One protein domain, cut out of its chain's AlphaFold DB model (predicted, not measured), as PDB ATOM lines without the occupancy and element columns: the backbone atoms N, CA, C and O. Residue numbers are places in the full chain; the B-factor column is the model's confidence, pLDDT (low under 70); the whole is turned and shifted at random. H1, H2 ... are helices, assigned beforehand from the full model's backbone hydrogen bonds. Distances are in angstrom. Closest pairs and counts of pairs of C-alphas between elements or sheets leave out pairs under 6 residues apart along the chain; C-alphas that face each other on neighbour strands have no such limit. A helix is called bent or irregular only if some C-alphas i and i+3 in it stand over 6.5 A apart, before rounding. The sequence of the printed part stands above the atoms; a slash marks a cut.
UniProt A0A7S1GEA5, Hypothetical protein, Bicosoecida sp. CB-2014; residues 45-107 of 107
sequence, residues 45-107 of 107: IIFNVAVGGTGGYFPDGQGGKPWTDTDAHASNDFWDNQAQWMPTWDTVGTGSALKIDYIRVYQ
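This is residues 45 to 107 of the 107 residues of the protein "Hypothetical protein" of Bicosoecida sp. CB-2014 (UniProt A0A7S1GEA5). The model has little regular structure: two short helices, H1 and then H2, make a corner toward one end, and long stretches without a named element make up the rest. Residues 45 to 73 run in and wind into a loop before H1; after H2 the chain leads away, and residues 90 to 95 and 101 to 107 stick out. The printed part has 63 residues, with 14 in the named helices and no named strand; the class is all helix. It is loose, with a radius of gyration of the C-alphas of 15.1 A and spans of 44 by 30 by 19 A.

H1, residues 74 to 80, and H2, residues 82 to 88, meet only through their link, a tight one of 1 residue. They are near each other, with 5 pairs of C-alphas within 10 A. In H1 every O i to N i+4 pair is within hydrogen-bond range; in H2 1 of 3 is, beside 2 of 4 O i to N i+3 pairs.

H1 begins at C-alpha 74 (-27.549, 23.695, 60.103) and is 9.8 A long. H2 ends at C-alpha 88 (-14.155, 23.146, 46.383) and is 10.1 A long; it is only just irregular, with C-alphas 84 and 87 6.7 A apart.

The C-alphas farthest apart, those of Ala 83 and Gln 107, are 46.6 A apart. The printed part has no cut, and no printed residue is under 70 in pLDDT.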
ATOM      1  N   ILE A  45     -34.422  43.292  40.451       94.31
ATOM      2  CA  ILE A  45     -33.811  42.064  39.945       94.31
ATOM      3  C   ILE A  45     -32.563  41.788  40.790       94.31
ATOM      4  O   ILE A  45     -31.673  42.633  40.875       94.31
ATOM      5  N   ILE A  46     -32.504  40.612  41.417       95.44
ATOM      6  CA  ILE A  46     -31.379  40.176  42.255       95.44
ATOM      7  C   ILE A  46     -30.674  39.009  41.565       95.44
ATOM      8  O   ILE A  46     -31.319  38.064  41.115       95.44
ATOM      9  N   PHE A  47     -29.345  39.068  41.525       96.06
ATOM     10  CA  PHE A  47     -28.487  37.993  41.040       96.06
ATOM     11  C   PHE A  47     -27.503  37.611  42.141       96.06
ATOM     12  O   PHE A  47     -26.796  38.475  42.664       96.06
ATOM     13  N   ASN A  48     -27.441  36.333  42.502       94.44
ATOM     14  CA  ASN A  48     -26.516  35.839  43.514       94.44
ATOM     15  C   ASN A  48     -26.139  34.372  43.280       94.44
ATOM     16  O   ASN A  48     -26.769  33.658  42.503       94.44
ATOM     17  N   VAL A  49     -25.110  33.928  44.000       91.75
ATOM     18  CA  VAL A  49     -24.814  32.512  44.243       91.75
ATOM     19  C   VAL A  49     -25.109  32.256  45.717       91.75
ATOM     20  O   VAL A  49     -24.632  33.009  46.565       91.75
ATOM     21  N   ALA A  50     -25.907  31.235  46.026       90.69
ATOM     22  CA  ALA A  50     -26.261  30.870  47.397       90.69
ATOM     23  C   ALA A  50     -25.911  29.405  47.687       90.69
ATOM     24  O   ALA A  50     -26.109  28.527  46.848       90.69
ATOM     25  N   VAL A  51     -25.418  29.153  48.898       90.00
ATOM     26  CA  VAL A  51     -25.095  27.833  49.459       90.00
ATOM     27  C   VAL A  51     -25.407  27.858  50.961       90.00
ATOM     28  O   VAL A  51     -25.562  28.937  51.529       90.00
ATOM     29  N   GLY A  52     -25.534  26.696  51.604       90.00
ATOM     30  CA  GLY A  52     -25.796  26.614  53.048       90.00
ATOM     31  C   GLY A  52     -27.277  26.706  53.434       90.00
ATOM     32  O   GLY A  52     -27.600  26.808  54.611       90.00
ATOM     33  N   GLY A  53     -28.191  26.691  52.458       92.38
ATOM     34  CA  GLY A  53     -29.631  26.691  52.719       92.38
ATOM     35  C   GLY A  53     -30.167  25.314  53.123       92.38
ATOM     36  O   GLY A  53     -29.591  24.288  52.756       92.38
ATOM     37  N   THR A  54     -31.306  25.312  53.818       94.12
ATOM     38  CA  THR A  54     -32.042  24.110  54.259       94.12
ATOM     39  C   THR A  54     -33.333  23.857  53.468       94.12
ATOM     40  O   THR A  54     -34.194  23.075  53.857       94.12
ATOM     41  N   GLY A  55     -33.512  24.553  52.339       88.56
ATOM     42  CA  GLY A  55     -34.742  24.506  51.542       88.56
ATOM     43  C   GLY A  55     -34.921  23.247  50.684       88.56
ATOM     44  O   GLY A  55     -35.728  23.280  49.759       88.56
ATOM     45  N   GLY A  56     -34.141  22.182  50.900       89.38
ATOM     46  CA  GLY A  56     -34.222  20.946  50.110       89.38
ATOM     47  C   GLY A  56     -33.616  21.022  48.705       89.38
ATOM     48  O   GLY A  56     -33.736  20.072  47.935       89.38
ATOM     49  N   TYR A  57     -32.960  22.132  48.345       88.38
ATOM     50  CA  TYR A  57     -32.364  22.306  47.012       88.38
ATOM     51  C   TYR A  57     -31.179  21.357  46.777       88.38
ATOM     52  O   TYR A  57     -30.996  20.832  45.680       88.38
ATOM     53  N   PHE A  58     -30.390  21.117  47.829       89.88
ATOM     54  CA  PHE A  58     -29.318  20.125  47.852       89.88
ATOM     55  C   PHE A  58     -29.734  18.977  48.781       89.88
ATOM     56  O   PHE A  58     -29.835  19.217  49.987       89.88
ATOM     57  N   PRO A  59     -29.970  17.756  48.261       92.62
ATOM     58  CA  PRO A  59     -30.429  16.636  49.078       92.62
ATOM     59  C   PRO A  59     -29.435  16.254  50.180       92.62
ATOM     60  O   PRO A  59     -28.222  16.222  49.950       92.62
ATOM     61  N   ASP A  60     -29.950  15.904  51.358       95.06
ATOM     62  CA  ASP A  60     -29.138  15.384  52.462       95.06
ATOM     63  C   ASP A  60     -28.402  14.090  52.075       95.06
ATOM     64  O   ASP A  60     -28.903  13.251  51.322       95.06
ATOM     65  N   GLY A  61     -27.176  13.933  52.585       90.75
ATOM     66  CA  GLY A  61     -26.324  12.765  52.328       90.75
ATOM     67  C   GLY A  61     -25.728  12.685  50.916       90.75
ATOM     68  O   GLY A  61     -25.014  11.730  50.618       90.75
ATOM     69  N   GLN A  62     -25.983  13.670  50.051       91.38
ATOM     70  CA  GLN A  62     -25.449  13.730  48.689       91.38
ATOM     71  C   GLN A  62     -24.357  14.794  48.555       91.38
ATOM     72  O   GLN A  62     -24.337  15.792  49.274       91.38
ATOM     73  N   GLY A  63     -23.422  14.577  47.623       87.00
ATOM     74  CA  GLY A  63     -22.409  15.575  47.247       87.00
ATOM     75  C   GLY A  63     -21.465  16.014  48.374       87.00
ATOM     76  O   GLY A  63     -20.801  17.036  48.236       87.00
ATOM     77  N   GLY A  64     -21.413  15.273  49.488       89.38
ATOM     78  CA  GLY A  64     -20.625  15.651  50.661       89.38
ATOM     79  C   GLY A  64     -21.148  16.902  51.373       89.38
ATOM     80  O   GLY A  64     -20.343  17.639  51.930       89.38
ATOM     81  N   LYS A  65     -22.460  17.169  51.343       92.62
ATOM     82  CA  LYS A  65     -23.109  18.243  52.113       92.62
ATOM     83  C   LYS A  65     -22.901  18.015  53.630       92.62
ATOM     84  O   LYS A  65     -23.369  16.994  54.130       92.62
ATOM     85  N   PRO A  66     -22.207  18.914  54.361       92.56
ATOM     86  CA  PRO A  66     -21.901  18.711  55.782       92.56
ATOM     87  C   PRO A  66     -22.994  19.165  56.764       92.56
ATOM     88  O   PRO A  66     -22.850  18.918  57.953       92.56
ATOM     89  N   TRP A  67     -24.067  19.814  56.298       94.56
ATOM     90  CA  TRP A  67     -25.234  20.183  57.115       94.56
ATOM     91  C   TRP A  67     -26.476  19.408  56.657       94.56
ATOM     92  O   TRP A  67     -26.515  18.923  55.524       94.56
ATOM     93  N   THR A  68     -27.501  19.317  57.507       95.62
ATOM     94  CA  THR A  68     -28.782  18.673  57.158       95.62
ATOM     95  C   THR A  68     -29.918  19.687  57.089       95.62
ATOM     96  O   THR A  68     -29.859  20.734  57.733       95.62
ATOM     97  N   ASP A  69     -30.960  19.402  56.307       95.25
ATOM     98  CA  ASP A  69     -32.093  20.327  56.149       95.25
ATOM     99  C   ASP A  69     -32.947  20.452  57.422       95.25
ATOM    100  O   ASP A  69     -33.643  21.450  57.610       95.25
ATOM    101  N   THR A  70     -32.893  19.454  58.307       95.19
ATOM    102  CA  THR A  70     -33.725  19.391  59.518       95.19
ATOM    103  C   THR A  70     -33.043  19.897  60.788       95.19
ATOM    104  O   THR A  70     -33.717  20.019  61.811       95.19
ATOM    105  N   ASP A  71     -31.735  20.166  60.763       93.81
ATOM    106  CA  ASP A  71     -31.024  20.657  61.946       93.81
ATOM    107  C   ASP A  71     -31.304  22.151  62.182       93.81
ATOM    108  O   ASP A  71     -31.105  22.995  61.305       93.81
ATOM    109  N   ALA A  72     -31.727  22.495  63.399       94.50
ATOM    110  CA  ALA A  72     -31.914  23.882  63.824       94.50
ATOM    111  C   ALA A  72     -30.599  24.688  63.825       94.50
ATOM    112  O   ALA A  72     -30.627  25.918  63.758       94.50
ATOM    113  N   HIS A  73     -29.459  24.001  63.877       95.56
ATOM    114  CA  HIS A  73     -28.108  24.543  63.839       95.56
ATOM    115  C   HIS A  73     -27.407  24.295  62.496       95.56
ATOM    116  O   HIS A  73     -26.198  24.478  62.403       95.56
ATOM    117  N   ALA A  74     -28.136  23.970  61.420       95.94
ATOM    118  CA  ALA A  74     -27.549  23.695  60.103       95.94
ATOM    119  C   ALA A  74     -26.597  24.797  59.591       95.94
ATOM    120  O   ALA A  74     -25.620  24.513  58.903       95.94
ATOM    121  N   SER A  75     -26.852  26.064  59.936       94.62
ATOM    122  CA  SER A  75     -25.947  27.175  59.602       94.62
ATOM    123  C   SER A  75     -24.614  27.111  60.357       94.62
ATOM    124  O   SER A  75     -23.584  27.477  59.791       94.62
ATOM    125  N   ASN A  76     -24.619  26.640  61.609       96.19
ATOM    126  CA  ASN A  76     -23.406  26.374  62.378       96.19
ATOM    127  C   ASN A  76     -22.643  25.205  61.762       96.19
ATOM    128  O   ASN A  76     -21.469  25.365  61.466       96.19
ATOM    129  N   ASP A  77     -23.315  24.091  61.461       95.19
ATOM    130  CA  ASP A  77     -22.679  22.932  60.822       95.19
ATOM    131  C   ASP A  77     -22.066  23.286  59.467       95.19
ATOM    132  O   ASP A  77     -20.946  22.876  59.154       95.19
ATOM    133  N   PHE A  78     -22.777  24.081  58.662       95.19
ATOM    134  CA  PHE A  78     -22.244  24.626  57.422       95.19
ATOM    135  C   PHE A  78     -20.959  25.416  57.682       95.19
ATOM    136  O   PHE A  78     -19.952  25.173  57.020       95.19
ATOM    137  N   TRP A  79     -20.969  26.336  58.646       95.62
ATOM    138  CA  TRP A  79     -19.817  27.183  58.941       95.62
ATOM    139  C   TRP A  79     -18.634  26.409  59.541       95.62
ATOM    140  O   TRP A  79     -17.507  26.545  59.067       95.62
ATOM    141  N   ASP A  80     -18.874  25.551  60.525       97.31
ATOM    142  CA  ASP A  80     -17.838  24.794  61.233       97.31
ATOM    143  C   ASP A  80     -17.127  23.798  60.303       97.31
ATOM    144  O   ASP A  80     -15.935  23.527  60.456       97.31
ATOM    145  N   ASN A  81     -17.820  23.325  59.262       95.69
ATOM    146  CA  ASN A  81     -17.252  22.473  58.218       95.69
ATOM    147  C   ASN A  81     -16.718  23.259  57.006       95.69
ATOM    148  O   ASN A  81     -16.521  22.679  55.934       95.69
ATOM    149  N   GLN A  82     -16.423  24.557  57.143       94.31
ATOM    150  CA  GLN A  82     -15.848  25.371  56.063       94.31
ATOM    151  C   GLN A  82     -14.580  24.764  55.460       94.31
ATOM    152  O   GLN A  82     -14.393  24.819  54.246       94.31
ATOM    153  N   ALA A  83     -13.737  24.122  56.268       95.31
ATOM    154  CA  ALA A  83     -12.532  23.458  55.777       95.31
ATOM    155  C   ALA A  83     -12.818  22.338  54.754       95.31
ATOM    156  O   ALA A  83     -11.949  22.029  53.941       95.31
ATOM    157  N   GLN A  84     -14.019  21.749  54.764       92.81
ATOM    158  CA  GLN A  84     -14.435  20.712  53.818       92.81
ATOM    159  C   GLN A  84     -14.912  21.299  52.488       92.81
ATOM    160  O   GLN A  84     -14.508  20.824  51.429       92.81
ATOM    161  N   TRP A  85     -15.792  22.303  52.522       90.25
ATOM    162  CA  TRP A  85     -16.432  22.808  51.304       90.25
ATOM    163  C   TRP A  85     -15.732  24.024  50.701       90.25
ATOM    164  O   TRP A  85     -15.776  24.193  49.492       90.25
ATOM    165  N   MET A  86     -15.055  24.869  51.480       91.38
ATOM    166  CA  MET A  86     -14.392  26.062  50.941       91.38
ATOM    167  C   MET A  86     -13.326  25.728  49.886       91.38
ATOM    168  O   MET A  86     -13.278  26.425  48.875       91.38
ATOM    169  N   PRO A  87     -12.513  24.658  50.026       92.81
ATOM    170  CA  PRO A  87     -11.545  24.289  48.993       92.81
ATOM    171  C   PRO A  87     -12.166  23.823  47.671       92.81
ATOM    172  O   PRO A  87     -11.451  23.737  46.676       92.81
ATOM    173  N   THR A  88     -13.464  23.495  47.637       89.88
ATOM    174  CA  THR A  88     -14.155  23.146  46.383       89.88
ATOM    175  C   THR A  88     -14.509  24.384  45.561       89.88
ATOM    176  O   THR A  88     -14.798  24.268  44.369       89.88
ATOM    177  N   TRP A  89     -14.458  25.569  46.176       92.19
ATOM    178  CA  TRP A  89     -14.626  26.834  45.484       92.19
ATOM    179  C   TRP A  89     -13.321  27.242  44.811       92.19
ATOM    180  O   TRP A  89     -12.247  27.236  45.416       92.19
ATOM    181  N   ASP A  90     -13.422  27.664  43.556       93.12
ATOM    182  CA  ASP A  90     -12.315  28.294  42.853       93.12
ATOM    183  C   ASP A  90     -12.120  29.718  43.392       93.12
ATOM    184  O   ASP A  90     -12.807  30.655  42.982       93.12
ATOM    185  N   THR A  91     -11.204  29.862  44.352       86.88
ATOM    186  CA  THR A  91     -10.898  31.135  45.026       86.88
ATOM    187  C   THR A  91      -9.890  32.005  44.274       86.88
ATOM    188  O   THR A  91      -9.679  33.155  44.656       86.88
ATOM    189  N   VAL A  92      -9.260  31.477  43.220       87.69
ATOM    190  CA  VAL A  92      -8.226  32.179  42.439       87.69
ATOM    191  C   VAL A  92      -8.737  32.540  41.047       87.69
ATOM    192  O   VAL A  92      -8.442  33.619  40.534       87.69
ATOM    193  N   GLY A  93      -9.478  31.632  40.421       89.38
ATOM    194  CA  GLY A  93     -10.075  31.808  39.112       89.38
ATOM    195  C   GLY A  93     -11.533  32.246  39.185       89.38
ATOM    196  O   GLY A  93     -11.939  33.089  39.979       89.38
ATOM    197  N   THR A  94     -12.328  31.716  38.265       88.94
ATOM    198  CA  THR A  94     -13.733  32.106  38.086       88.94
ATOM    199  C   THR A  94     -14.666  30.902  37.974       88.94
ATOM    200  O   THR A  94     -15.806  31.053  37.535       88.94
ATOM    201  N   GLY A  95     -14.193  29.707  38.340       92.19
ATOM    202  CA  GLY A  95     -14.951  28.458  38.273       92.19
ATOM    203  C   GLY A  95     -16.190  28.448  39.168       92.19
ATOM    204  O   GLY A  95     -17.170  27.796  38.831       92.19
ATOM    205  N   SER A  96     -16.179  29.227  40.252       92.38
ATOM    206  CA  SER A  96     -17.309  29.368  41.183       92.38
ATOM    207  C   SER A  96     -18.010  30.729  41.094       92.38
ATOM    208  O   SER A  96     -18.894  31.024  41.896       92.38
ATOM    209  N   ALA A  97     -17.626  31.581  40.138       92.00
ATOM    210  CA  ALA A  97     -18.201  32.914  39.988       92.00
ATOM    211  C   ALA A  97     -19.494  32.881  39.159       92.00
ATOM    212  O   ALA A  97     -19.537  32.276  38.086       92.00
ATOM    213  N   LEU A  98     -20.518  33.621  39.596       94.56
ATOM    214  CA  LEU A  98     -21.631  33.987  38.720       94.56
ATOM    215  C   LEU A  98     -21.135  34.998  37.685       94.56
ATOM    216  O   LEU A  98     -20.682  36.086  38.039       94.56
ATOM    217  N   LYS A  99     -21.224  34.637  36.403       94.56
ATOM    218  CA  LYS A  99     -20.798  35.481  35.282       94.56
ATOM    219  C   LYS A  99     -22.016  35.984  34.529       94.56
ATOM    220  O   LYS A  99     -22.813  35.188  34.042       94.56
ATOM    221  N   ILE A 100     -22.129  37.301  34.418       95.50
ATOM    222  CA  ILE A 100     -23.195  37.976  33.681       95.50
ATOM    223  C   ILE A 100     -22.515  38.866  32.646       95.50
ATOM    224  O   ILE A 100     -21.754  39.753  33.018       95.50
ATOM    225  N   ASP A 101     -22.766  38.606  31.365       96.62
ATOM    226  CA  ASP A 101     -22.256  39.440  30.270       96.62
ATOM    227  C   ASP A 101     -23.064  40.743  30.179       96.62
ATOM    228  O   ASP A 101     -22.535  41.844  30.311       96.62
ATOM    229  N   TYR A 102     -24.388  40.628  30.065       96.50
ATOM    230  CA  TYR A 102     -25.284  41.778  30.093       96.50
ATOM    231  C   TYR A 102     -26.694  41.397  30.538       96.50
ATOM    232  O   TYR A 102     -27.115  40.243  30.471       96.50
ATOM    233  N   ILE A 103     -27.450  42.418  30.937       95.38
ATOM    234  CA  ILE A 103     -28.882  42.349  31.224       95.38
ATOM    235  C   ILE A 103     -29.564  43.375  30.319       95.38
ATOM    236  O   ILE A 103     -29.081  44.498  30.175       95.38
ATOM    237  N   ARG A 104     -30.682  43.001  29.695       94.94
ATOM    238  CA  ARG A 104     -31.540  43.922  28.941       94.94
ATOM    239  C   ARG A 104     -32.956  43.817  29.480       94.94
ATOM    240  O   ARG A 104     -33.485  42.714  29.589       94.94
ATOM    241  N   VAL A 105     -33.545  44.963  29.798       93.81
ATOM    242  CA  VAL A 105     -34.942  45.095  30.218       93.81
ATOM    243  C   VAL A 105     -35.642  45.935  29.162       93.81
ATOM    244  O   VAL A 105     -35.126  46.978  28.762       93.81
ATOM    245  N   TYR A 106     -36.779  45.449  28.683       91.62
ATOM    246  CA  TYR A 106     -37.602  46.117  27.680       91.62
ATOM    247  C   TYR A 106     -38.950  46.478  28.308       91.62
ATOM    248  O   TYR A 106     -39.388  45.794  29.235       91.62
ATOM    249  N   GLN A 107     -39.582  47.532  27.793       79.38
ATOM    250  CA  GLN A 107     -40.937  47.955  28.147       79.38
ATOM    251  C   GLN A 107     -41.802  48.014  26.890       79.38
ATOM    252  O   GLN A 107     -41.258  48.422  25.837       79.38
TER     253      GLN A 107